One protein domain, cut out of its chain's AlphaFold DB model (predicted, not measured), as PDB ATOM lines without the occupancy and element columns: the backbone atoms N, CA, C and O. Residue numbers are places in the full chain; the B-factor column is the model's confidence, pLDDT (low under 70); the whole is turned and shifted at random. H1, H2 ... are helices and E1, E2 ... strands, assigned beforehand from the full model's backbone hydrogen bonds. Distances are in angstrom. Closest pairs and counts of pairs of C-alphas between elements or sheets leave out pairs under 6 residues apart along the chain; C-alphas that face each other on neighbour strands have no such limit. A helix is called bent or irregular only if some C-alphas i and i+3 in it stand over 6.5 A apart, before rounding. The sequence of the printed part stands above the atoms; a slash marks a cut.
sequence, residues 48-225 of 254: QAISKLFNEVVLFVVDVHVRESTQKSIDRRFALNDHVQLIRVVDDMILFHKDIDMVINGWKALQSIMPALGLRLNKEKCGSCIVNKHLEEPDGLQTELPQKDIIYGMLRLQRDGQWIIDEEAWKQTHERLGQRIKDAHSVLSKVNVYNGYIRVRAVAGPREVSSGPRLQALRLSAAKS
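Overview. This is residues 48 to 225 of the 254 residues of an uncharacterized protein of Jimgerdemannia flammicorona (UniProt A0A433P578). A strongly twisted sheet of five strands, E3, E4, E5, E6 and E9, makes the body; helix H2 packs over E4 and E9, and the long helix H1 lies beside the strands, near E3. The helical hairpin H3 and H4 forms an arm at one end of the long axis, and the small strand hairpin E1 and E2 lies at the other end. The printed part has 178 residues, with four named helices and nine named strands in the order H1 E1 E2 E3 E4 H2 E5 E6 E7 E8 H3 H4 E9. The sheet is branched and its neighbour pairs are antiparallel; the class is mixed, helices and strands. The whole is elongated, 67 by 43 by 29 A, and only just compact, close to loose, with a radius of gyration of the C-alphas of 18.9 A.

Along the chain. In the largest sheet, E3 is residues 85 to 89, E4 92 to 97, 17.1 A long, E5 119 to 121, E6 127 to 131, and E9 215 to 224, 29.3 A, ending at C-alpha 224 (12.745, 55.218, -24.686). H1, residues 49 to 70, spans 31.7 A from C-alpha 49 at (-4.244, 47.546, -30.706). H2, residues 100 to 116, spans 25.0 A and is only just irregular: C-alphas 112 and 115 are 6.51 A apart. E1 is residues 72 to 75, E2 80 to 82, E7 155 to 157 and E8 163 to 165. H3, residues 167 to 183, spans 24.1 A, and H4, residues 187 to 201, spans 21.4 A.

Arrangement. E9 has E4 on one side, N 218 to O 95 at 2.8 A, and E6 on the other side, N 131 to O 215 at 2.8 A. Its residues 222 to 224 pair with E5, N 223 to O 120 at 2.7 A. E3 and E4 form a hairpin, N 94 to O 87 at 2.8 A. H2 is on the sheet at a height of 8.4 A, over E4 and E9, along the strands at 16 degrees to E4 on the local plane. H1 is on the sheet at a height of 8.0 A, over none of its strands, but only just: 2 of its C-alphas fall on E4. H1, with residues 62 to 70 alone, touches H2 at a steep tilt of 45 degrees, opposite ways; the closest C-alphas, of Val 66 and Ala 109, are 5.6 A apart. E2 runs on into E3 at 72 degrees, and E1 and E2 form a hairpin, N 72 to O 82 at 2.9 A. E7 and E8 form a hairpin, N 156 to O 164 at 2.8 A, and E7 is near E6 and near H3, each with 5 pairs of C-alphas within 10 A. The helical hairpin H3 and H4 has a shallow tilt of 24 degrees, opposite ways; H3 touches H4 with residues 177 to 182 alone, the closest C-alphas, of Ile 181 and Lys 190, being 5.2 A apart. H3 and H4 are not on the large sheet. Each O i to N i+4 pair is within hydrogen-bond range in H3 and H4; H1 has 16 of 18 and H2 11 of 13.

Size, cuts and confidence. The two C-alphas farthest apart, of Arg 77 and Ser 186, are 67.9 A apart. The printed part has no cut. The links E6 to E7, 23 residues, and H4 to E9, 13 residues, are long. The mean pLDDT of the printed part is 74.5; it is under 70 in residues 73 to 81, 132 to 143 and 199 to 225, and E9 has a mean of 36.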
ATOM      1  N   GLN A  48      -3.584  50.156 -26.634       75.19
ATOM      2  CA  GLN A  48      -4.343  50.166 -27.887       75.19
ATOM      3  C   GLN A  48      -3.775  49.152 -28.892       75.19
ATOM      4  O   GLN A  48      -2.563  48.941 -28.958       75.19
ATOM      5  N   ALA A  49      -4.647  48.523 -29.687       81.12
ATOM      6  CA  ALA A  49      -4.244  47.546 -30.706       81.12
ATOM      7  C   ALA A  49      -3.303  48.163 -31.755       81.12
ATOM      8  O   ALA A  49      -2.290  47.571 -32.115       81.12
ATOM      9  N   ILE A  50      -3.588  49.404 -32.156       82.69
ATOM     10  CA  ILE A  50      -2.762  50.182 -33.082       82.69
ATOM     11  C   ILE A  50      -1.348  50.407 -32.527       82.69
ATOM     12  O   ILE A  50      -0.370  50.304 -33.261       82.69
ATOM     13  N   SER A  51      -1.206  50.635 -31.220       83.06
ATOM     14  CA  SER A  51       0.113  50.799 -30.605       83.06
ATOM     15  C   SER A  51       0.953  49.526 -30.674       83.06
ATOM     16  O   SER A  51       2.164  49.612 -30.855       83.06
ATOM     17  N   LYS A  52       0.319  48.349 -30.567       82.94
ATOM     18  CA  LYS A  52       1.004  47.065 -30.777       82.94
ATOM     19  C   LYS A  52       1.468  46.934 -32.224       82.94
ATOM     20  O   LYS A  52       2.626  46.615 -32.440       82.94
ATOM     21  N   LEU A  53       0.603  47.254 -33.189       86.50
ATOM     22  CA  LEU A  53       0.952  47.236 -34.611       86.50
ATOM     23  C   LEU A  53       2.167  48.123 -34.907       86.50
ATOM     24  O   LEU A  53       3.128  47.659 -35.509       86.50
ATOM     25  N   PHE A  54       2.158  49.380 -34.457       86.62
ATOM     26  CA  PHE A  54       3.289  50.286 -34.670       86.62
ATOM     27  C   PHE A  54       4.573  49.789 -34.016       86.62
ATOM     28  O   PHE A  54       5.635  49.887 -34.624       86.62
ATOM     29  N   ASN A  55       4.478  49.255 -32.795       85.38
ATOM     30  CA  ASN A  55       5.632  48.683 -32.117       85.38
ATOM     31  C   ASN A  55       6.219  47.517 -32.923       85.38
ATOM     32  O   ASN A  55       7.419  47.493 -33.169       85.38
ATOM     33  N   GLU A  56       5.375  46.603 -33.399       88.62
ATOM     34  CA  GLU A  56       5.823  45.473 -34.214       88.62
ATOM     35  C   GLU A  56       6.403  45.911 -35.558       88.62
ATOM     36  O   GLU A  56       7.433  45.388 -35.957       88.62
ATOM     37  N   VAL A  57       5.821  46.904 -36.235       89.50
ATOM     38  CA  VAL A  57       6.358  47.390 -37.518       89.50
ATOM     39  C   VAL A  57       7.732  48.036 -37.350       89.50
ATOM     40  O   VAL A  57       8.621  47.793 -38.161       89.50
ATOM     41  N   VAL A  58       7.936  48.835 -36.299       89.12
ATOM     42  CA  VAL A  58       9.250  49.436 -36.023       89.12
ATOM     43  C   VAL A  58      10.276  48.356 -35.672       89.12
ATOM     44  O   VAL A  58      11.397  48.392 -36.174       89.12
ATOM     45  N   LEU A  59       9.903  47.384 -34.839       90.31
ATOM     46  CA  LEU A  59      10.814  46.322 -34.411       90.31
ATOM     47  C   LEU A  59      11.064  45.274 -35.503       90.31
ATOM     48  O   LEU A  59      12.145  44.703 -35.546       90.31
ATOM     49  N   PHE A  60      10.147  45.092 -36.450       90.56
ATOM     50  CA  PHE A  60      10.366  44.233 -37.614       90.56
ATOM     51  C   PHE A  60      11.549  44.708 -38.470       90.56
ATOM     52  O   PHE A  60      12.329  43.897 -38.960       90.56
ATOM     53  N   VAL A  61      11.743  46.027 -38.600       91.25
ATOM     54  CA  VAL A  61      12.918  46.588 -39.292       91.25
ATOM     55  C   VAL A  61      14.216  46.180 -38.594       91.25
ATOM     56  O   VAL A  61      15.212  45.909 -39.259       91.25
ATOM     57  N   VAL A  62      14.203  46.088 -37.262       91.00
ATOM     58  CA  VAL A  62      15.344  45.585 -36.487       91.00
ATOM     59  C   VAL A  62      15.605  44.122 -36.819       91.00
ATOM     60  O   VAL A  62      16.753  43.764 -37.072       91.00
ATOM     61  N   ASP A  63      14.555  43.298 -36.842       90.94
ATOM     62  CA  ASP A  63      14.666  41.863 -37.114       90.94
ATOM     63  C   ASP A  63      15.325  41.617 -38.485       90.94
ATOM     64  O   ASP A  63      16.265  40.826 -38.603       90.94
ATOM     65  N   VAL A  64      14.894  42.364 -39.508       90.81
ATOM     66  CA  VAL A  64      15.484  42.324 -40.854       90.81
ATOM     67  C   VAL A  64      16.927  42.829 -40.844       90.81
ATOM     68  O   VAL A  64      17.813  42.148 -41.355       90.81
ATOM     69  N   HIS A  65      17.195  43.984 -40.229       91.69
ATOM     70  CA  HIS A  65      18.535  44.580 -40.204       91.69
ATOM     71  C   HIS A  65      19.570  43.672 -39.536       91.69
ATOM     72  O   HIS A  65      20.683  43.526 -40.037       91.69
ATOM     73  N   VAL A  66      19.212  43.041 -38.414       91.00
ATOM     74  CA  VAL A  66      20.089  42.108 -37.694       91.00
ATOM     75  C   VAL A  66      20.377  40.871 -38.535       91.00
ATOM     76  O   VAL A  66      21.529  40.442 -38.611       91.00
ATOM     77  N   ARG A  67      19.354  40.313 -39.189       89.75
ATOM     78  CA  ARG A  67      19.519  39.158 -40.072       89.75
ATOM     79  C   ARG A  67      20.466  39.478 -41.226       89.75
ATOM     80  O   ARG A  67      21.445  38.762 -41.398       89.75
ATOM     81  N   GLU A  68      20.217  40.559 -41.958       89.62
ATOM     82  CA  GLU A  68      21.038  40.969 -43.107       89.62
ATOM     83  C   GLU A  68      22.478  41.299 -42.688       89.62
ATOM     84  O   GLU A  68      23.434  40.846 -43.309       89.62
ATOM     85  N   SER A  69      22.654  42.017 -41.572       88.19
ATOM     86  CA  SER A  69      23.982  42.407 -41.071       88.19
ATOM     87  C   SER A  69      24.829  41.226 -40.592       88.19
ATOM     88  O   SER A  69      26.048  41.346 -40.483       88.19
ATOM     89  N   THR A  70      24.199  40.100 -40.254       86.19
ATOM     90  CA  THR A  70      24.888  38.907 -39.739       86.19
ATOM     91  C   THR A  70      24.868  37.740 -40.712       86.19
ATOM     92  O   THR A  70      25.388  36.678 -40.385       86.19
ATOM     93  N   GLN A  71      24.303  37.907 -41.906       84.38
ATOM     94  CA  GLN A  71      24.209  36.828 -42.872       84.38
ATOM     95  C   GLN A  71      25.593  36.469 -43.427       84.38
ATOM     96  O   GLN A  71      26.256  37.271 -44.083       84.38
ATOM     97  N   LYS A  72      26.015  35.221 -43.205       74.19
ATOM     98  CA  LYS A  72      27.195  34.616 -43.829       74.19
ATOM     99  C   LYS A  72      26.749  33.507 -44.783       74.19
ATOM    100  O   LYS A  72      26.029  32.583 -44.409       74.19
ATOM    101  N   SER A  73      27.205  33.583 -46.032       58.88
ATOM    102  CA  SER A  73      27.029  32.507 -47.013       58.88
ATOM    103  C   SER A  73      27.972  31.354 -46.654       58.88
ATOM    104  O   SER A  73      29.171  31.474 -46.890       58.88
ATOM    105  N   ILE A  74      27.456  30.253 -46.093       60.16
ATOM    106  CA  ILE A  74      28.276  29.079 -45.733       60.16
ATOM    107  C   ILE A  74      28.596  28.235 -46.967       60.16
ATOM    108  O   ILE A  74      29.742  27.854 -47.180       60.16
ATOM    109  N   ASP A  75      27.593  27.957 -47.795       53.22
ATOM    110  CA  ASP A  75      27.749  27.197 -49.030       53.22
ATOM    111  C   ASP A  75      26.701  27.692 -50.034       53.22
ATOM    112  O   ASP A  75      25.535  27.857 -49.693       53.22
ATOM    113  N   ARG A  76      27.096  27.988 -51.276       54.53
ATOM    114  CA  ARG A  76      26.149  28.429 -52.319       54.53
ATOM    115  C   ARG A  76      25.398  27.254 -52.952       54.53
ATOM    116  O   ARG A  76      24.439  27.483 -53.683       54.53
ATOM    117  N   ARG A  77      25.845  26.012 -52.715       52.81
ATOM    118  CA  ARG A  77      25.268  24.793 -53.313       52.81
ATOM    119  C   ARG A  77      24.073  24.252 -52.535       52.81
ATOM    120  O   ARG A  77      23.144  23.728 -53.138       52.81
ATOM    121  N   PHE A  78      24.077  24.422 -51.219       52.28
ATOM    122  CA  PHE A  78      22.932  24.191 -50.347       52.28
ATOM    123  C   PHE A  78      22.559  25.556 -49.797       52.28
ATOM    124  O   PHE A  78      23.396  26.145 -49.137       52.28
ATOM    125  N   ALA A  79      21.371  26.087 -50.090       54.53
ATOM    126  CA  ALA A  79      20.929  27.425 -49.674       54.53
ATOM    127  C   ALA A  79      20.782  27.567 -48.137       54.53
ATOM    128  O   ALA A  79      19.695  27.808 -47.616       54.53
ATOM    129  N   LEU A  80      21.877  27.388 -47.400       57.69
ATOM    130  CA  LEU A  80      21.976  27.411 -45.954       57.69
ATOM    131  C   LEU A  80      22.809  28.637 -45.571       57.69
ATOM    132  O   LEU A  80      24.034  28.659 -45.690       57.69
ATOM    133  N   ASN A  81      22.114  29.689 -45.153       67.25
ATOM    134  CA  ASN A  81      22.733  30.918 -44.671       67.25
ATOM    135  C   ASN A  81      22.910  30.827 -43.148       67.25
ATOM    136  O   ASN A  81      21.902  30.715 -42.441       67.25
ATOM    137  N   ASP A  82      24.149  30.919 -42.640       81.00
ATOM    138  CA  ASP A  82      24.363  31.129 -41.197       81.00
ATOM    139  C   ASP A  82      24.003  32.572 -40.892       81.00
ATOM    140  O   ASP A  82      24.412  33.495 -41.599       81.00
ATOM    141  N   HIS A  83      23.252  32.772 -39.827       82.19
ATOM    142  CA  HIS A  83      22.927  34.092 -39.318       82.19
ATOM    143  C   HIS A  83      22.643  33.977 -37.827       82.19
ATOM    144  O   HIS A  83      22.296  32.903 -37.320       82.19
ATOM    145  N   VAL A  84      22.784  35.095 -37.114       86.62
ATOM    146  CA  VAL A  84      22.419  35.134 -35.699       86.62
ATOM    147  C   VAL A  84      20.923  34.840 -35.564       86.62
ATOM    148  O   VAL A  84      20.106  35.368 -36.319       86.62
ATOM    149  N   GLN A  85      20.554  33.992 -34.607       86.12
ATOM    150  CA  GLN A  85      19.150  33.761 -34.297       86.12
ATOM    151  C   GLN A  85      18.675  34.859 -33.351       86.12
ATOM    152  O   GLN A  85      19.303  35.107 -32.322       86.12
ATOM    153  N   LEU A  86      17.571  35.519 -33.700       86.69
ATOM    154  CA  LEU A  86      16.930  36.544 -32.883       86.69
ATOM    155  C   LEU A  86      15.539  36.056 -32.476       86.69
ATOM    156  O   LEU A  86      14.646  35.939 -33.311       86.69
ATOM    157  N   ILE A  87      15.347  35.795 -31.185       84.81
ATOM    158  CA  ILE A  87      14.020  35.591 -30.599       84.81
ATOM    159  C   ILE A  87      13.572  36.909 -29.992       84.81
ATOM    160  O   ILE A  87      14.283  37.501 -29.181       84.81
ATOM    161  N   ARG A  88      12.370  37.355 -30.348       84.50
ATOM    162  CA  ARG A  88      11.806  38.604 -29.848       84.50
ATOM    163  C   ARG A  88      10.429  38.383 -29.247       84.50
ATOM    164  O   ARG A  88       9.578  37.714 -29.828       84.50
ATOM    165  N   VAL A  89      10.205  38.990 -28.088       79.81
ATOM    166  CA  VAL A  89       8.898  39.105 -27.445       79.81
ATOM    167  C   VAL A  89       8.683  40.578 -27.138       79.81
ATOM    168  O   VAL A  89       9.229  41.102 -26.171       79.81
ATOM    169  N   VAL A  90       7.885  41.252 -27.969       81.06
ATOM    170  CA  VAL A  90       7.689  42.708 -27.888       81.06
ATOM    171  C   VAL A  90       9.050  43.417 -27.984       81.06
ATOM    172  O   VAL A  90       9.691  43.313 -29.027       81.06
ATOM    173  N   ASP A  91       9.494  44.109 -26.933       82.31
ATOM    174  CA  ASP A  91      10.741  44.874 -26.831       82.31
ATOM    175  C   ASP A  91      11.906  44.091 -26.207       82.31
ATOM    176  O   ASP A  91      13.038  44.585 -26.194       82.31
ATOM    177  N   ASP A  92      11.645  42.881 -25.712       81.69
ATOM    178  CA  ASP A  92      12.672  41.965 -25.235       81.69
ATOM    179  C   ASP A  92      13.205  41.132 -26.402       81.69
ATOM    180  O   ASP A  92      12.460  40.429 -27.088       81.69
ATOM    181  N   MET A  93      14.515  41.187 -26.608       85.75
ATOM    182  CA  MET A  93      15.218  40.506 -27.693       85.75
ATOM    183  C   MET A  93      16.275  39.578 -27.106       85.75
ATOM    184  O   MET A  93      16.996  39.966 -26.193       85.75
ATOM    185  N   ILE A  94      16.392  38.365 -27.631       85.94
ATOM    186  CA  ILE A  94      17.433  37.402 -27.280       85.94
ATOM    187  C   ILE A  94      18.153  37.012 -28.565       85.94
ATOM    188  O   ILE A  94      17.557  36.397 -29.448       85.94
ATOM    189  N   LEU A  95      19.431  37.372 -28.662       87.50
ATOM    190  CA  LEU A  95      20.315  36.911 -29.725       87.50
ATOM    191  C   LEU A  95      21.040  35.655 -29.277       87.50
ATOM    192  O   LEU A  95      21.562  35.629 -28.163       87.50
ATOM    193  N   PHE A  96      21.122  34.649 -30.143       85.31
ATOM    194  CA  PHE A  96      22.003  33.522 -29.901       85.31
ATOM    195  C   PHE A  96      22.629  32.926 -31.150       85.31
ATOM    196  O   PHE A  96      22.054  32.915 -32.239       85.31
ATOM    197  N   HIS A  97      23.850  32.433 -30.973       84.56
ATOM    198  CA  HIS A  97      24.619  31.746 -32.000       84.56
ATOM    199  C   HIS A  97      25.732  30.894 -31.361       84.56
ATOM    200  O   HIS A  97      26.073  31.076 -30.190       84.56
ATOM    201  N   LYS A  98      26.291  29.952 -32.134       80.50
ATOM    202  CA  LYS A  98      27.425  29.093 -31.721       80.50
ATOM    203  C   LYS A  98      28.783  29.801 -31.779       80.50
ATOM    204  O   LYS A  98      29.669  29.525 -30.978       80.50
ATOM    205  N   ASP A  99      28.923  30.685 -32.761       79.19
ATOM    206  CA  ASP A  99      30.085  31.544 -33.005       79.19
ATOM    207  C   ASP A  99      29.881  32.891 -32.303       79.19
ATOM    208  O   ASP A  99      28.843  33.534 -32.493       79.19
ATOM    209  N   ILE A 100      30.872  33.297 -31.509       79.12
ATOM    210  CA  ILE A 100      30.871  34.543 -30.745       79.12
ATOM    211  C   ILE A 100      30.870  35.777 -31.636       79.12
ATOM    212  O   ILE A 100      30.146  36.734 -31.360       79.12
ATOM    213  N   ASP A 101      31.628  35.747 -32.729       82.44
ATOM    214  CA  ASP A 101      31.789  36.913 -33.590       82.44
ATOM    215  C   ASP A 101      30.451  37.280 -34.235       82.44
ATOM    216  O   ASP A 101      30.141  38.449 -34.455       82.44
ATOM    217  N   MET A 102      29.595  36.284 -34.466       84.62
ATOM    218  CA  MET A 102      28.228  36.481 -34.952       84.62
ATOM    219  C   MET A 102      27.337  37.175 -33.922       84.62
ATOM    220  O   MET A 102      26.546  38.042 -34.291       84.62
ATOM    221  N   VAL A 103      27.476  36.842 -32.635       85.38
ATOM    222  CA  VAL A 103      26.733  37.513 -31.556       85.38
ATOM    223  C   VAL A 103      27.229  38.944 -31.367       85.38
ATOM    224  O   VAL A 103      26.411  39.855 -31.242       85.38
ATOM    225  N   ILE A 104      28.543  39.168 -31.432       87.00
ATOM    226  CA  ILE A 104      29.148  40.506 -31.401       87.00
ATOM    227  C   ILE A 104      28.654  41.351 -32.581       87.00
ATOM    228  O   ILE A 104      28.243  42.497 -32.394       87.00
ATOM    229  N   ASN A 105      28.630  40.795 -33.792       88.31
ATOM    230  CA  ASN A 105      28.127  41.499 -34.972       88.31
ATOM    231  C   ASN A 105      26.625  41.793 -34.868       88.31
ATOM    232  O   ASN A 105      26.202  42.905 -35.181       88.31
ATOM    233  N   GLY A 106      25.828  40.851 -34.358       89.75
ATOM    234  CA  GLY A 106      24.411  41.080 -34.064       89.75
ATOM    235  C   GLY A 106      24.208  42.207 -33.048       89.75
ATOM    236  O   GLY A 106      23.358  43.079 -33.236       89.75
ATOM    237  N   TRP A 107      25.041  42.255 -32.008       89.94
ATOM    238  CA  TRP A 107      25.034  43.329 -31.016       89.94
ATOM    239  C   TRP A 107      25.391  44.691 -31.621       89.94
ATOM    240  O   TRP A 107      24.677  45.668 -31.385       89.94
ATOM    241  N   LYS A 108      26.433  44.764 -32.456       90.88
ATOM    242  CA  LYS A 108      26.804  45.982 -33.198       90.88
ATOM    243  C   LYS A 108      25.685  46.428 -34.141       90.88
ATOM    244  O   LYS A 108      25.357  47.615 -34.182       90.88
ATOM    245  N   ALA A 109      25.039  45.487 -34.830       92.25
ATOM    246  CA  ALA A 109      23.889  45.768 -35.682       92.25
ATOM    247  C   ALA A 109      22.746  46.404 -34.871       92.25
ATOM    248  O   ALA A 109      22.258  47.467 -35.259       92.25
ATOM    249  N   LEU A 110      22.399  45.852 -33.699       90.56
ATOM    250  CA  LEU A 110      21.432  46.459 -32.771       90.56
ATOM    251  C   LEU A 110      21.831  47.880 -32.357       90.56
ATOM    252  O   LEU A 110      21.002  48.790 -32.390       90.56
ATOM    253  N   GLN A 111      23.086  48.082 -31.960       91.31
ATOM    254  CA  GLN A 111      23.575  49.393 -31.538       91.31
ATOM    255  C   GLN A 111      23.493  50.435 -32.658       91.31
ATOM    256  O   GLN A 111      23.253  51.606 -32.368       91.31
ATOM    257  N   SER A 112      23.647  50.015 -33.915       92.56
ATOM    258  CA  SER A 112      23.547  50.893 -35.082       92.56
ATOM    259  C   SER A 112      22.101  51.251 -35.451       92.56
ATOM    260  O   SER A 112      21.804  52.420 -35.696       92.56
ATOM    261  N   ILE A 113      21.182  50.279 -35.446       92.31
ATOM    262  CA  ILE A 113      19.811  50.471 -35.946       92.31
ATOM    263  C   ILE A 113      18.884  51.110 -34.910       92.31
ATOM    264  O   ILE A 113      17.998  51.886 -35.264       92.31
ATOM    265  N   MET A 114      19.094  50.843 -33.616       90.19
ATOM    266  CA  MET A 114      18.219  51.355 -32.553       90.19
ATOM    267  C   MET A 114      18.136  52.891 -32.541       90.19
ATOM    268  O   MET A 114      17.016  53.411 -32.559       90.19
ATOM    269  N   PRO A 115      19.258  53.643 -32.585       90.00
ATOM    270  CA  PRO A 115      19.212  55.100 -32.663       90.00
ATOM    271  C   PRO A 115      18.560  55.615 -33.950       90.00
ATOM    272  O   PRO A 115      17.839  56.611 -33.891       90.00
ATOM    273  N   ALA A 116      18.765  54.934 -35.084       89.56
ATOM    274  CA  ALA A 116      18.155  55.302 -36.363       89.56
ATOM    275  C   ALA A 116      16.619  55.203 -36.320       89.56
ATOM    276  O   ALA A 116      15.925  56.011 -36.933       89.56
ATOM    277  N   LEU A 117      16.084  54.276 -35.521       87.12
ATOM    278  CA  LEU A 117      14.650  54.135 -35.251       87.12
ATOM    279  C   LEU A 117      14.150  55.019 -34.088       87.12
ATOM    280  O   LEU A 117      12.989  54.928 -33.690       87.12
ATOM    281  N   GLY A 118      15.005  55.868 -33.505       86.69
ATOM    282  CA  GLY A 118      14.667  56.719 -32.357       86.69
ATOM    283  C   GLY A 118      14.554  55.973 -31.017       86.69
ATOM    284  O   GLY A 118      14.122  56.553 -30.011       86.69
ATOM    285  N   LEU A 119      14.960  54.704 -30.986       88.31
ATOM    286  CA  LEU A 119      14.974  53.835 -29.814       88.31
ATOM    287  C   LEU A 119      16.338  53.900 -29.110       88.31
ATOM    288  O   LEU A 119      17.344  54.340 -29.665       88.31
ATOM    289  N   ARG A 120      16.387  53.472 -27.847       86.44
ATOM    290  CA  ARG A 120      17.645  53.263 -27.117       86.44
ATOM    291  C   ARG A 120      17.657  51.875 -26.515       86.44
ATOM    292  O   ARG A 120      16.619  51.335 -26.164       86.44
ATOM    293  N   LEU A 121      18.841  51.310 -26.358       84.44
ATOM    294  CA  LEU A 121      19.012  50.066 -25.621       84.44
ATOM    295  C   LEU A 121      19.059  50.372 -24.125       84.44
ATOM    296  O   LEU A 121      19.757  51.293 -23.690       84.44
ATOM    297  N   ASN A 122      18.328  49.596 -23.332       84.06
ATOM    298  CA  ASN A 122      18.402  49.661 -21.885       84.06
ATOM    299  C   ASN A 122      19.633  48.884 -21.405       84.06
ATOM    300  O   ASN A 122      19.539  47.714 -21.038       84.06
ATOM    301  N   LYS A 123      20.788  49.559 -21.388       81.00
ATOM    302  CA  LYS A 123      22.074  48.976 -20.967       81.00
ATOM    303  C   LYS A 123      22.024  48.333 -19.579       81.00
ATOM    304  O   LYS A 123      22.816  47.443 -19.304       81.00
ATOM    305  N   GLU A 124      21.117  48.767 -18.703       79.44
ATOM    306  CA  GLU A 124      20.995  48.193 -17.362       79.44
ATOM    307  C   GLU A 124      20.428  46.777 -17.378       79.44
ATOM    308  O   GLU A 124      20.813  45.970 -16.535       79.44
ATOM    309  N   LYS A 125      19.546  46.501 -18.339       79.88
ATOM    310  CA  LYS A 125      18.877  45.216 -18.547       79.88
ATOM    311  C   LYS A 125      19.549  44.348 -19.614       79.88
ATOM    312  O   LYS A 125      19.141  43.204 -19.791       79.88
ATOM    313  N   CYS A 126      20.511  44.896 -20.355       84.25
ATOM    314  CA  CYS A 126      21.281  44.123 -21.315       84.25
ATOM    315  C   CYS A 126      22.307  43.254 -20.581       84.25
ATOM    316  O   CYS A 126      23.049  43.760 -19.739       84.25
ATOM    317  N   GLY A 127      22.379  41.979 -20.947       85.94
ATOM    318  CA  GLY A 127      23.307  41.010 -20.368       85.94
ATOM    319  C   GLY A 127      23.698  39.952 -21.389       85.94
ATOM    320  O   GLY A 127      22.925  39.682 -22.311       85.94
ATOM    321  N   SER A 128      24.885  39.371 -21.238       85.44
ATOM    322  CA  SER A 128      25.409  38.323 -22.117       85.44
ATOM    323  C   SER A 128      25.925  37.143 -21.304       85.44
ATOM    324  O   SER A 128      26.442  37.312 -20.201       85.44
ATOM    325  N   CYS A 129      25.779  35.935 -21.840       81.19
ATOM    326  CA  CYS A 129      26.382  34.747 -21.257       81.19
ATOM    327  C   CYS A 129      26.775  33.742 -22.340       81.19
ATOM    328  O   CYS A 129      26.162  33.661 -23.408       81.19
ATOM    329  N   ILE A 130      27.799  32.946 -22.037       78.94
ATOM    330  CA  ILE A 130      28.100  31.733 -22.792       78.94
ATOM    331  C   ILE A 130      27.460  30.574 -22.053       78.94
ATOM    332  O   ILE A 130      27.806  30.307 -20.902       78.94
ATOM    333  N   VAL A 131      26.563  29.869 -22.732       76.12
ATOM    334  CA  VAL A 131      26.021  28.610 -22.243       76.12
ATOM    335  C   VAL A 131      26.953  27.484 -22.682       76.12
ATOM    336  O   VAL A 131      27.085  27.192 -23.876       76.12
ATOM    337  N   ASN A 132      27.624  26.860 -21.714       69.94
ATOM    338  CA  ASN A 132      28.444  25.674 -21.917       69.94
ATOM    339  C   ASN A 132      28.430  24.784 -20.665       69.94
ATOM    340  O   ASN A 132      28.874  25.198 -19.600       69.94
ATOM    341  N   LYS A 133      27.978  23.533 -20.818       55.81
ATOM    342  CA  LYS A 133      27.928  22.532 -19.736       55.81
ATOM    343  C   LYS A 133      29.306  22.022 -19.283       55.81
ATOM    344  O   LYS A 133      29.375  21.343 -18.264       55.81
ATOM    345  N   HIS A 134      30.377  22.299 -20.031       54.69
ATOM    346  CA  HIS A 134      31.677  21.633 -19.870       54.69
ATOM    347  C   HIS A 134      32.882  22.572 -19.700       54.69
ATOM    348  O   HIS A 134      34.011  22.096 -19.777       54.69
ATOM    349  N   LEU A 135      32.691  23.881 -19.507       53.44
ATOM    350  CA  LEU A 135      33.814  24.815 -19.348       53.44
ATOM    351  C   LEU A 135      33.741  25.592 -18.033       53.44
ATOM    352  O   LEU A 135      32.769  26.305 -17.780       53.44
ATOM    353  N   GLU A 136      34.821  25.489 -17.256       52.84
ATOM    354  CA  GLU A 136      35.280  26.560 -16.370       52.84
ATOM    355  C   GLU A 136      35.718  27.768 -17.215       52.84
ATOM    356  O   GLU A 136      35.931  27.651 -18.423       52.84
ATOM    357  N   GLU A 137      35.729  28.941 -16.587       49.41
ATOM    358  CA  GLU A 137      35.624  30.263 -17.212       49.41
ATOM    359  C   GLU A 137      36.370  30.421 -18.550       49.41
ATOM    360  O   GLU A 137      37.578  30.204 -18.621       49.41
ATOM    361  N   PRO A 138      35.690  30.851 -19.630       51.25
ATOM    362  CA  PRO A 138      36.401  31.305 -20.808       51.25
ATOM    363  C   PRO A 138      37.079  32.642 -20.483       51.25
ATOM    364  O   PRO A 138      36.444  33.701 -20.509       51.25
ATOM    365  N   ASP A 139      38.374  32.572 -20.184       46.09
ATOM    366  CA  ASP A 139      39.284  33.714 -20.171       46.09
ATOM    367  C   ASP A 139      39.159  34.480 -21.499       46.09
ATOM    368  O   ASP A 139      39.384  33.936 -22.582       46.09
ATOM    369  N   GLY A 140      38.778  35.759 -21.424       50.91
ATOM    370  CA  GLY A 140      38.945  36.704 -22.535       50.91
ATOM    371  C   GLY A 140      37.694  37.185 -23.277       50.91
ATOM    372  O   GLY A 140      37.834  37.943 -24.231       50.91
ATOM    373  N   LEU A 141      36.467  36.856 -22.856       52.09
ATOM    374  CA  LEU A 141      35.254  37.295 -23.579       52.09
ATOM    375  C   LEU A 141      34.854  38.784 -23.433       52.09
ATOM    376  O   LEU A 141      33.723  39.171 -23.730       52.09
ATOM    377  N   GLN A 142      35.736  39.622 -22.894       53.88
ATOM    378  CA  GLN A 142      35.307  40.608 -21.902       53.88
ATOM    379  C   GLN A 142      35.098  42.056 -22.368       53.88
ATOM    380  O   GLN A 142      34.660  42.848 -21.541       53.88
ATOM    381  N   THR A 143      35.333  42.464 -23.616       60.16
ATOM    382  CA  THR A 143      35.345  43.921 -23.909       60.16
ATOM    383  C   THR A 143      34.156  44.474 -24.693       60.16
ATOM    384  O   THR A 143      33.798  45.630 -24.472       60.16
ATOM    385  N   GLU A 144      33.504  43.703 -25.569       72.38
ATOM    386  CA  GLU A 144      32.483  44.271 -26.476       72.38
ATOM    387  C   GLU A 144      31.024  43.970 -26.088       72.38
ATOM    388  O   GLU A 144      30.110  44.709 -26.477       72.38
ATOM    389  N   LEU A 145      30.786  42.911 -25.305       81.31
ATOM    390  CA  LEU A 145      29.448  42.486 -24.884       81.31
ATOM    391  C   LEU A 145      29.104  42.976 -23.464       81.31
ATOM    392  O   LEU A 145      29.993  43.174 -22.635       81.31
ATOM    393  N   PRO A 146      27.810  43.170 -23.139       81.88
ATOM    394  CA  PRO A 146      27.385  43.525 -21.787       81.88
ATOM    395  C   PRO A 146      27.760  42.430 -20.779       81.88
ATOM    396  O   PRO A 146      27.263  41.311 -20.867       81.88
ATOM    397  N   GLN A 147      28.574  42.763 -19.778       78.50
ATOM    398  CA  GLN A 147      29.095  41.811 -18.782       78.50
ATOM    399  C   GLN A 147      28.090  41.407 -17.685       78.50
ATOM    400  O   GLN A 147      28.471  40.853 -16.659       78.50
ATOM    401  N   LYS A 148      26.807  41.734 -17.848       81.25
ATOM    402  CA  LYS A 148      25.774  41.423 -16.856       81.25
ATOM    403  C   LYS A 148      25.130  40.073 -17.131       81.25
ATOM    404  O   LYS A 148      24.997  39.676 -18.288       81.25
ATOM    405  N   ASP A 149      24.636  39.452 -16.066       80.06
ATOM    406  CA  ASP A 149      23.810  38.253 -16.154       80.06
ATOM    407  C   ASP A 149      22.546  38.496 -16.985       80.06
ATOM    408  O   ASP A 149      21.933  39.571 -16.964       80.06
ATOM    409  N   ILE A 150      22.118  37.454 -17.694       80.12
ATOM    410  CA  ILE A 150      20.854  37.470 -18.419       80.12
ATOM    411  C   ILE A 150      19.725  37.183 -17.441       80.12
ATOM    412  O   ILE A 150      19.443  36.041 -17.085       80.12
ATOM    413  N   ILE A 151      19.049  38.247 -17.035       78.62
ATOM    414  CA  ILE A 151      17.795  38.177 -16.285       78.62
ATOM    415  C   ILE A 151      16.660  38.215 -17.308       78.62
ATOM    416  O   ILE A 151      16.780  38.982 -18.248       78.62
ATOM    417  N   TYR A 152      15.570  37.457 -17.158       74.38
ATOM    418  CA  TYR A 152      14.305  37.548 -17.906       74.38
ATOM    419  C   TYR A 152      13.121  37.551 -16.931       74.38
ATOM    420  O   TYR A 152      12.757  36.529 -16.356       74.38
ATOM    421  N   GLY A 153      12.513  38.718 -16.708       74.75
ATOM    422  CA  GLY A 153      11.475  38.872 -15.686       74.75
ATOM    423  C   GLY A 153      12.021  38.615 -14.276       74.75
ATOM    424  O   GLY A 153      12.699  39.474 -13.726       74.75
ATOM    425  N   MET A 154      11.692  37.453 -13.703       77.12
ATOM    426  CA  MET A 154      12.210  36.959 -12.411       77.12
ATOM    427  C   MET A 154      13.087  35.717 -12.582       77.12
ATOM    428  O   MET A 154      13.306  34.984 -11.627       77.12
ATOM    429  N   LEU A 155      13.523  35.437 -13.806       81.94
ATOM    430  CA  LEU A 155      14.386  34.312 -14.115       81.94
ATOM    431  C   LEU A 155      15.795  34.820 -14.392       81.94
ATOM    432  O   LEU A 155      15.955  35.889 -14.972       81.94
ATOM    433  N   ARG A 156      16.808  34.047 -14.025       83.56
ATOM    434  CA  ARG A 156      18.210  34.269 -14.374       83.56
ATOM    435  C   ARG A 156      18.711  33.053 -15.142       83.56
ATOM    436  O   ARG A 156      18.498  31.924 -14.699       83.56
ATOM    437  N   LEU A 157      19.333  33.276 -16.294       82.56
ATOM    438  CA  LEU A 157      19.928  32.207 -17.092       82.56
ATOM    439  C   LEU A 157      21.301  31.854 -16.528       82.56
ATOM    440  O   LEU A 157      22.182  32.709 -16.439       82.56
ATOM    441  N   GLN A 158      21.484  30.590 -16.176       80.31
ATOM    442  CA  GLN A 158      22.765  30.043 -15.759       80.31
ATOM    443  C   GLN A 158      23.620  29.612 -16.958       80.31
ATOM    444  O   GLN A 158      23.132  29.390 -18.070       80.31
ATOM    445  N   ARG A 159      24.928  29.469 -16.715       76.25
ATOM    446  CA  ARG A 159      25.917  29.038 -17.720       76.25
ATOM    447  C   ARG A 159      25.711  27.591 -18.188       76.25
ATOM    448  O   ARG A 159      26.157  27.237 -19.275       76.25
ATOM    449  N   ASP A 160      25.015  26.765 -17.414       74.06
ATOM    450  CA  ASP A 160      24.641  25.396 -17.789       74.06
ATOM    451  C   ASP A 160      23.413  25.333 -18.726       74.06
ATOM    452  O   ASP A 160      23.075  24.264 -19.244       74.06
ATOM    453  N   GLY A 161      22.776  26.486 -18.974       73.69
ATOM    454  CA  GLY A 161      21.607  26.656 -19.833       73.69
ATOM    455  C   GLY A 161      20.273  26.600 -19.092       73.69
ATOM    456  O   GLY A 161      19.226  26.694 -19.735       73.69
ATOM    457  N   GLN A 162      20.286  26.456 -17.765       80.56
ATOM    458  CA  GLN A 162      19.075  26.404 -16.953       80.56
ATOM    459  C   GLN A 162      18.608  27.800 -16.543       80.56
ATOM    460  O   GLN A 162      19.400  28.686 -16.223       80.56
ATOM    461  N   TRP A 163      17.291  27.999 -16.523       81.62
ATOM    462  CA  TRP A 163      16.681  29.202 -15.963       81.62
ATOM    463  C   TRP A 163      16.329  28.955 -14.499       81.62
ATOM    464  O   TRP A 163      15.501  28.096 -14.202       81.62
ATOM    465  N   ILE A 164      16.916  29.733 -13.595       84.56
ATOM    466  CA  ILE A 164      16.569  29.716 -12.169       84.56
ATOM    467  C   ILE A 164      15.771  30.954 -11.786       84.56
ATOM    468  O   ILE A 164      15.795  31.958 -12.493       84.56
ATOM    469  N   ILE A 165      15.078  30.899 -10.652       85.00
ATOM    470  CA  ILE A 165      14.415  32.076 -10.096       85.00
ATOM    471  C   ILE A 165      15.485  33.015  -9.536       85.00
ATOM    472  O   ILE A 165      16.322  32.622  -8.728       85.00
ATOM    473  N   ASP A 166      15.439  34.271  -9.960       83.81
ATOM    474  CA  ASP A 166      16.196  35.349  -9.346       83.81
ATOM    475  C   ASP A 166      15.477  35.773  -8.058       83.81
ATOM    476  O   ASP A 166      14.478  36.500  -8.092       83.81
ATOM    477  N   GLU A 167      15.950  35.260  -6.921       86.00
ATOM    478  CA  GLU A 167      15.337  35.497  -5.608       86.00
ATOM    479  C   GLU A 167      15.280  36.983  -5.242       86.00
ATOM    480  O   GLU A 167      14.316  37.434  -4.620       86.00
ATOM    481  N   GLU A 168      16.272  37.768  -5.663       83.75
ATOM    482  CA  GLU A 168      16.309  39.199  -5.396       83.75
ATOM    483  C   GLU A 168      15.239  39.927  -6.216       83.75
ATOM    484  O   GLU A 168      14.425  40.675  -5.664       83.75
ATOM    485  N   ALA A 169      15.163  39.658  -7.523       78.69
ATOM    486  CA  ALA A 169      14.131  40.226  -8.387       78.69
ATOM    487  C   ALA A 169      12.716  39.790  -7.959       78.69
ATOM    488  O   ALA A 169      11.762  40.580  -8.044       78.69
ATOM    489  N   TRP A 170      12.573  38.552  -7.474       83.44
ATOM    490  CA  TRP A 170      11.347  38.035  -6.871       83.44
ATOM    491  C   TRP A 170      10.975  38.814  -5.606       83.44
ATOM    492  O   TRP A 170       9.867  39.351  -5.527       83.44
ATOM    493  N   LYS A 171      11.900  38.952  -4.651       86.44
ATOM    494  CA  LYS A 171      11.674  39.652  -3.381       86.44
ATOM    495  C   LYS A 171      11.320  41.120  -3.596       86.44
ATOM    496  O   LYS A 171      10.287  41.573  -3.106       86.44
ATOM    497  N   GLN A 172      12.095  41.836  -4.412       84.44
ATOM    498  CA  GLN A 172      11.811  43.231  -4.761       84.44
ATOM    499  C   GLN A 172      10.432  43.380  -5.407       84.44
ATOM    500  O   GLN A 172       9.696  44.333  -5.148       84.44
ATOM    501  N   THR A 173      10.054  42.435  -6.270       80.50
ATOM    502  CA  THR A 173       8.717  42.427  -6.859       80.50
ATOM    503  C   THR A 173       7.644  42.218  -5.792       80.50
ATOM    504  O   THR A 173       6.631  42.919  -5.812       80.50
ATOM    505  N   HIS A 174       7.826  41.231  -4.917       85.06
ATOM    506  CA  HIS A 174       6.867  40.877  -3.878       85.06
ATOM    507  C   HIS A 174       6.618  42.059  -2.936       85.06
ATOM    508  O   HIS A 174       5.467  42.411  -2.684       85.06
ATOM    509  N   GLU A 175       7.681  42.740  -2.510       88.94
ATOM    510  CA  GLU A 175       7.605  43.953  -1.694       88.94
ATOM    511  C   GLU A 175       6.842  45.072  -2.413       88.94
ATOM    512  O   GLU A 175       5.912  45.647  -1.846       88.94
ATOM    513  N   ARG A 176       7.149  45.331  -3.693       83.25
ATOM    514  CA  ARG A 176       6.422  46.331  -4.496       83.25
ATOM    515  C   ARG A 176       4.942  45.988  -4.649       83.25
ATOM    516  O   ARG A 176       4.105  46.885  -4.585       83.25
ATOM    517  N   LEU A 177       4.600  44.719  -4.875       86.06
ATOM    518  CA  LEU A 177       3.203  44.287  -4.948       86.06
ATOM    519  C   LEU A 177       2.504  44.487  -3.602       86.06
ATOM    520  O   LEU A 177       1.411  45.047  -3.567       86.06
ATOM    521  N   GLY A 178       3.148  44.071  -2.510       88.12
ATOM    522  CA  GLY A 178       2.639  44.251  -1.156       88.12
ATOM    523  C   GLY A 178       2.366  45.719  -0.848       88.12
ATOM    524  O   GLY A 178       1.294  46.044  -0.343       88.12
ATOM    525  N   GLN A 179       3.280  46.613  -1.228       89.50
ATOM    526  CA  GLN A 179       3.099  48.052  -1.063       89.50
ATOM    527  C   GLN A 179       1.902  48.569  -1.871       89.50
ATOM    528  O   GLN A 179       1.006  49.185  -1.308       89.50
ATOM    529  N   ARG A 180       1.791  48.209  -3.155       86.12
ATOM    530  CA  ARG A 180       0.655  48.626  -3.999       86.12
ATOM    531  C   ARG A 180      -0.695  48.113  -3.500       86.12
ATOM    532  O   ARG A 180      -1.705  48.785  -3.681       86.12
ATOM    533  N   ILE A 181      -0.734  46.925  -2.897       90.12
ATOM    534  CA  ILE A 181      -1.949  46.390  -2.269       90.12
ATOM    535  C   ILE A 181      -2.269  47.155  -0.980       90.12
ATOM    536  O   ILE A 181      -3.440  47.407  -0.704       90.12
ATOM    537  N   LYS A 182      -1.264  47.536  -0.184       90.88
ATOM    538  CA  LYS A 182      -1.466  48.357   1.021       90.88
ATOM    539  C   LYS A 182      -1.995  49.750   0.676       90.88
ATOM    540  O   LYS A 182      -2.928  50.199   1.334       90.88
ATOM    541  N   ASP A 183      -1.458  50.362  -0.374       90.50
ATOM    542  CA  ASP A 183      -1.808  51.721  -0.804       90.50
ATOM    543  C   ASP A 183      -3.193  51.802  -1.475       90.50
ATOM    544  O   ASP A 183      -3.792  52.870  -1.555       90.50
ATOM    545  N   ALA A 184      -3.742  50.674  -1.937       89.31
ATOM    546  CA  ALA A 184      -5.044  50.638  -2.591       89.31
ATOM    547  C   ALA A 184      -6.203  50.958  -1.623       89.31
ATOM    548  O   ALA A 184      -6.436  50.262  -0.630       89.31
ATOM    549  N   HIS A 185      -6.997  51.968  -1.986       87.25
ATOM    550  CA  HIS A 185      -8.038  52.568  -1.140       87.25
ATOM    551  C   HIS A 185      -9.267  51.688  -0.848       87.25
ATOM    552  O   HIS A 185     -10.027  51.986   0.068       87.25
ATOM    553  N   SER A 186      -9.498  50.613  -1.608       91.88
ATOM    554  CA  SER A 186     -10.675  49.750  -1.440       91.88
ATOM    555  C   SER A 186     -10.354  48.278  -1.667       91.88
ATOM    556  O   SER A 186      -9.378  47.934  -2.335       91.88
ATOM    557  N   VAL A 187     -11.205  47.389  -1.145       91.06
ATOM    558  CA  VAL A 187     -11.078  45.935  -1.354       91.06
ATOM    559  C   VAL A 187     -11.106  45.591  -2.847       91.06
ATOM    560  O   VAL A 187     -10.280  44.808  -3.305       91.06
ATOM    561  N   LEU A 188     -11.975  46.234  -3.634       91.38
ATOM    562  CA  LEU A 188     -12.021  46.036  -5.088       91.38
ATOM    563  C   LEU A 188     -10.742  46.523  -5.783       91.38
ATOM    564  O   LEU A 188     -10.241  45.851  -6.681       91.38
ATOM    565  N   SER A 189     -10.168  47.647  -5.342       86.19
ATOM    566  CA  SER A 189      -8.886  48.134  -5.866       86.19
ATOM    567  C   SER A 189      -7.748  47.155  -5.552       86.19
ATOM    568  O   SER A 189      -6.972  46.805  -6.441       86.19
ATOM    569  N   LYS A 190      -7.712  46.597  -4.334       90.38
ATOM    570  CA  LYS A 190      -6.760  45.540  -3.944       90.38
ATOM    571  C   LYS A 190      -6.886  44.299  -4.828       90.38
ATOM    572  O   LYS A 190      -5.878  43.803  -5.330       90.38
ATOM    573  N   VAL A 191      -8.116  43.837  -5.070       89.81
ATOM    574  CA  VAL A 191      -8.402  42.707  -5.969       89.81
ATOM    575  C   VAL A 191      -7.946  43.015  -7.397       89.81
ATOM    576  O   VAL A 191      -7.306  42.178  -8.026       89.81
ATOM    577  N   ASN A 192      -8.186  44.226  -7.902       86.88
ATOM    578  CA  ASN A 192      -7.738  44.637  -9.234       86.88
ATOM    579  C   ASN A 192      -6.209  44.700  -9.352       86.88
ATOM    580  O   ASN A 192      -5.658  44.234 -10.352       86.88
ATOM    581  N   VAL A 193      -5.513  45.228  -8.340       84.81
ATOM    582  CA  VAL A 193      -4.041  45.242  -8.281       84.81
ATOM    583  C   VAL A 193      -3.495  43.815  -8.310       84.81
ATOM    584  O   VAL A 193      -2.607  43.514  -9.112       84.81
ATOM    585  N   TYR A 194      -4.059  42.922  -7.496       86.12
ATOM    586  CA  TYR A 194      -3.661  41.517  -7.445       86.12
ATOM    587  C   TYR A 194      -3.934  40.782  -8.769       86.12
ATOM    588  O   TYR A 194      -3.031  40.175  -9.346       86.12
ATOM    589  N   ASN A 195      -5.146  40.899  -9.314       85.31
ATOM    590  CA  ASN A 195      -5.529  40.266 -10.579       85.31
ATOM    591  C   ASN A 195      -4.693  40.781 -11.756       85.31
ATOM    592  O   ASN A 195      -4.289  40.004 -12.624       85.31
ATOM    593  N   GLY A 196      -4.404  42.084 -11.786       76.06
ATOM    594  CA  GLY A 196      -3.515  42.685 -12.775       76.06
ATOM    595  C   GLY A 196      -2.094  42.132 -12.679       76.06
ATOM    596  O   GLY A 196      -1.476  41.857 -13.707       76.06
ATOM    597  N   TYR A 197      -1.595  41.920 -11.461       77.12
ATOM    598  CA  TYR A 197      -0.283  41.331 -11.225       77.12
ATOM    599  C   TYR A 197      -0.197  39.879 -11.718       77.12
ATOM    600  O   TYR A 197       0.694  39.560 -12.510       77.12
ATOM    601  N   ILE A 198      -1.139  39.020 -11.315       75.31
ATOM    602  CA  ILE A 198      -1.149  37.602 -11.704       75.31
ATOM    603  C   ILE A 198      -1.316  37.447 -13.218       75.31
ATOM    604  O   ILE A 198      -0.572  36.694 -13.840       75.31
ATOM    605  N   ARG A 199      -2.217  38.211 -13.851       67.38
ATOM    606  CA  ARG A 199      -2.467  38.121 -15.300       67.38
ATOM    607  C   ARG A 199      -1.235  38.445 -16.146       67.38
ATOM    608  O   ARG A 199      -1.021  37.808 -17.170       67.38
ATOM    609  N   VAL A 200      -0.449  39.444 -15.746       60.03
ATOM    610  CA  VAL A 200       0.746  39.862 -16.498       60.03
ATOM    611  C   VAL A 200       1.896  38.867 -16.328       60.03
ATOM    612  O   VAL A 200       2.698  38.726 -17.242       60.03
ATOM    613  N   ARG A 201       1.988  38.179 -15.183       59.72
ATOM    614  CA  ARG A 201       3.122  37.295 -14.864       59.72
ATOM    615  C   ARG A 201       2.857  35.802 -15.059       59.72
ATOM    616  O   ARG A 201       3.811  35.040 -15.105       59.72
ATOM    617  N   ALA A 202       1.601  35.388 -15.224       48.62
ATOM    618  CA  ALA A 202       1.241  34.005 -15.543       48.62
ATOM    619  C   ALA A 202       1.520  33.614 -17.010       48.62
ATOM    620  O   ALA A 202       1.359  32.451 -17.374       48.62
ATOM    621  N   VAL A 203       1.931  34.559 -17.863       43.53
ATOM    622  CA  VAL A 203       2.173  34.317 -19.290       43.53
ATOM    623  C   VAL A 203       3.628  34.642 -19.633       43.53
ATOM    624  O   VAL A 203       4.069  35.770 -19.445       43.53
ATOM    625  N   ALA A 204       4.314  33.642 -20.195       43.03
ATOM    626  CA  ALA A 204       5.637  33.685 -20.828       43.03
ATOM    627  C   ALA A 204       6.865  33.750 -19.895       43.03
ATOM    628  O   ALA A 204       7.464  34.799 -19.679       43.03
ATOM    629  N   GLY A 205       7.314  32.576 -19.442       40.91
ATOM    630  CA  GLY A 205       8.748  32.299 -19.327       40.91
ATOM    631  C   GLY A 205       9.216  31.579 -20.600       40.91
ATOM    632  O   GLY A 205       8.431  30.798 -21.154       40.91
ATOM    633  N   PRO A 206      10.435  31.826 -21.111       45.34
ATOM    634  CA  PRO A 206      10.987  31.015 -22.192       45.34
ATOM    635  C   PRO A 206      11.011  29.538 -21.765       45.34
ATOM    636  O   PRO A 206      11.426  29.215 -20.653       45.34
ATOM    637  N   ARG A 207      10.527  28.639 -22.632       40.31
ATOM    638  CA  ARG A 207      10.752  27.194 -22.464       40.31
ATOM    639  C   ARG A 207      12.219  26.897 -22.781       40.31
ATOM    640  O   ARG A 207      12.806  27.614 -23.585       40.31
ATOM    641  N   GLU A 208      12.772  25.892 -22.102       38.66
ATOM    642  CA  GLU A 208      14.167  25.428 -22.156       38.66
ATOM    643  C   GLU A 208      14.923  25.800 -23.442       38.66
ATOM    644  O   GLU A 208      14.501  25.475 -24.553       38.66
ATOM    645  N   VAL A 209      16.084  26.444 -23.290       42.38
ATOM    646  CA  VAL A 209      17.027  26.606 -24.401       42.38
ATOM    647  C   VAL A 209      17.726  25.256 -24.573       42.38
ATOM    648  O   VAL A 209      18.507  24.850 -23.715       42.38
ATOM    649  N   SER A 210      17.402  24.522 -25.643       37.19
ATOM    650  CA  SER A 210      17.934  23.174 -25.881       37.19
ATOM    651  C   SER A 210      19.465  23.175 -25.876       37.19
ATOM    652  O   SER A 210      20.089  23.950 -26.603       37.19
ATOM    653  N   SER A 211      20.068  22.285 -25.086       32.97
ATOM    654  CA  SER A 211      21.518  22.173 -24.927       32.97
ATOM    655  C   SER A 211      22.201  21.657 -26.200       32.97
ATOM    656  O   SER A 211      22.342  20.450 -26.386       32.97
ATOM    657  N   GLY A 212      22.618  22.578 -27.071       34.75
ATOM    658  CA  GLY A 212      23.576  22.347 -28.158       34.75
ATOM    659  C   GLY A 212      25.006  22.739 -27.750       34.75
ATOM    660  O   GLY A 212      25.186  23.418 -26.740       34.75
ATOM    661  N   PRO A 213      26.045  22.347 -28.513       34.69
ATOM    662  CA  PRO A 213      27.430  22.296 -28.026       34.69
ATOM    663  C   PRO A 213      28.145  23.646 -27.829       34.69
ATOM    664  O   PRO A 213      29.330  23.644 -27.519       34.69
ATOM    665  N   ARG A 214      27.458  24.783 -27.987       33.81
ATOM    666  CA  ARG A 214      27.848  26.143 -27.555       33.81
ATOM    667  C   ARG A 214      26.730  27.081 -27.994       33.81
ATOM    668  O   ARG A 214      26.498  27.220 -29.191       33.81
ATOM    669  N   LEU A 215      26.018  27.694 -27.054       36.78
ATOM    670  CA  LEU A 215      25.011  28.717 -27.347       36.78
ATOM    671  C   LEU A 215      25.358  29.951 -26.532       36.78
ATOM    672  O   LEU A 215      25.395  29.908 -25.310       36.78
ATOM    673  N   GLN A 216      25.656  31.057 -27.193       40.41
ATOM    674  CA  GLN A 216      25.784  32.332 -26.502       40.41
ATOM    675  C   GLN A 216      24.439  33.015 -26.554       40.41
ATOM    676  O   GLN A 216      23.897  33.136 -27.641       40.41
ATOM    677  N   ALA A 217      23.895  33.423 -25.416       37.81
ATOM    678  CA  ALA A 217      22.673  34.205 -25.372       37.81
ATOM    679  C   ALA A 217      23.039  35.653 -25.037       37.81
ATOM    680  O   ALA A 217      23.946  35.920 -24.252       37.81
ATOM    681  N   LEU A 218      22.339  36.605 -25.634       39.75
ATOM    682  CA  LEU A 218      22.434  38.022 -25.315       39.75
ATOM    683  C   LEU A 218      21.008  38.539 -25.215       39.75
ATOM    684  O   LEU A 218      20.308  38.605 -26.225       39.75
ATOM    685  N   ARG A 219      20.570  38.896 -24.007       41.62
ATOM    686  CA  ARG A 219      19.266  39.539 -23.826       41.62
ATOM    687  C   ARG A 219      19.441  41.040 -23.915       41.62
ATOM    688  O   ARG A 219      20.234  41.620 -23.174       41.62
ATOM    689  N   LEU A 220      18.650  41.667 -24.774       36.97
ATOM    690  CA  LEU A 220      18.450  43.102 -24.824       36.97
ATOM    691  C   LEU A 220      17.031  43.427 -24.367       36.97
ATOM    692  O   LEU A 220      16.090  42.670 -24.597       36.97
ATOM    693  N   SER A 221      16.879  44.612 -23.794       31.23
ATOM    694  CA  SER A 221      15.579  45.275 -23.741       31.23
ATOM    695  C   SER A 221      15.760  46.718 -24.188       31.23
ATOM    696  O   SER A 221      16.797  47.336 -23.918       31.23
ATOM    697  N   ALA A 222      14.791  47.259 -24.914       27.58
ATOM    698  CA  ALA A 222      14.823  48.648 -25.345       27.58
ATOM    699  C   ALA A 222      14.278  49.587 -24.247       27.58
ATOM    700  O   ALA A 222      13.407  49.243 -23.454       27.58
ATOM    701  N   ALA A 223      14.798  50.810 -24.192       32.06
ATOM    702  CA  ALA A 223      14.287  51.930 -23.409       32.06
ATOM    703  C   ALA A 223      14.004  53.127 -24.335       32.06
ATOM    704  O   ALA A 223      14.632  53.313 -25.377       32.06
ATOM    705  N   LYS A 224      13.057  53.986 -23.944       31.81
ATOM    706  CA  LYS A 224      12.745  55.218 -24.686       31.81
ATOM    707  C   LYS A 224      13.903  56.220 -24.612       31.81
ATOM    708  O   LYS A 224      14.523  56.397 -23.565       31.81
ATOM    709  N   SER A 225      14.149  56.942 -25.706       30.33
ATOM    710  CA  SER A 225      15.084  58.067 -25.731       30.33
ATOM    711  C   SER A 225      14.485  59.320 -25.073       30.33
ATOM    712  O   SER A 225      13.630  60.002 -25.639       30.33
TER     713      SER A 225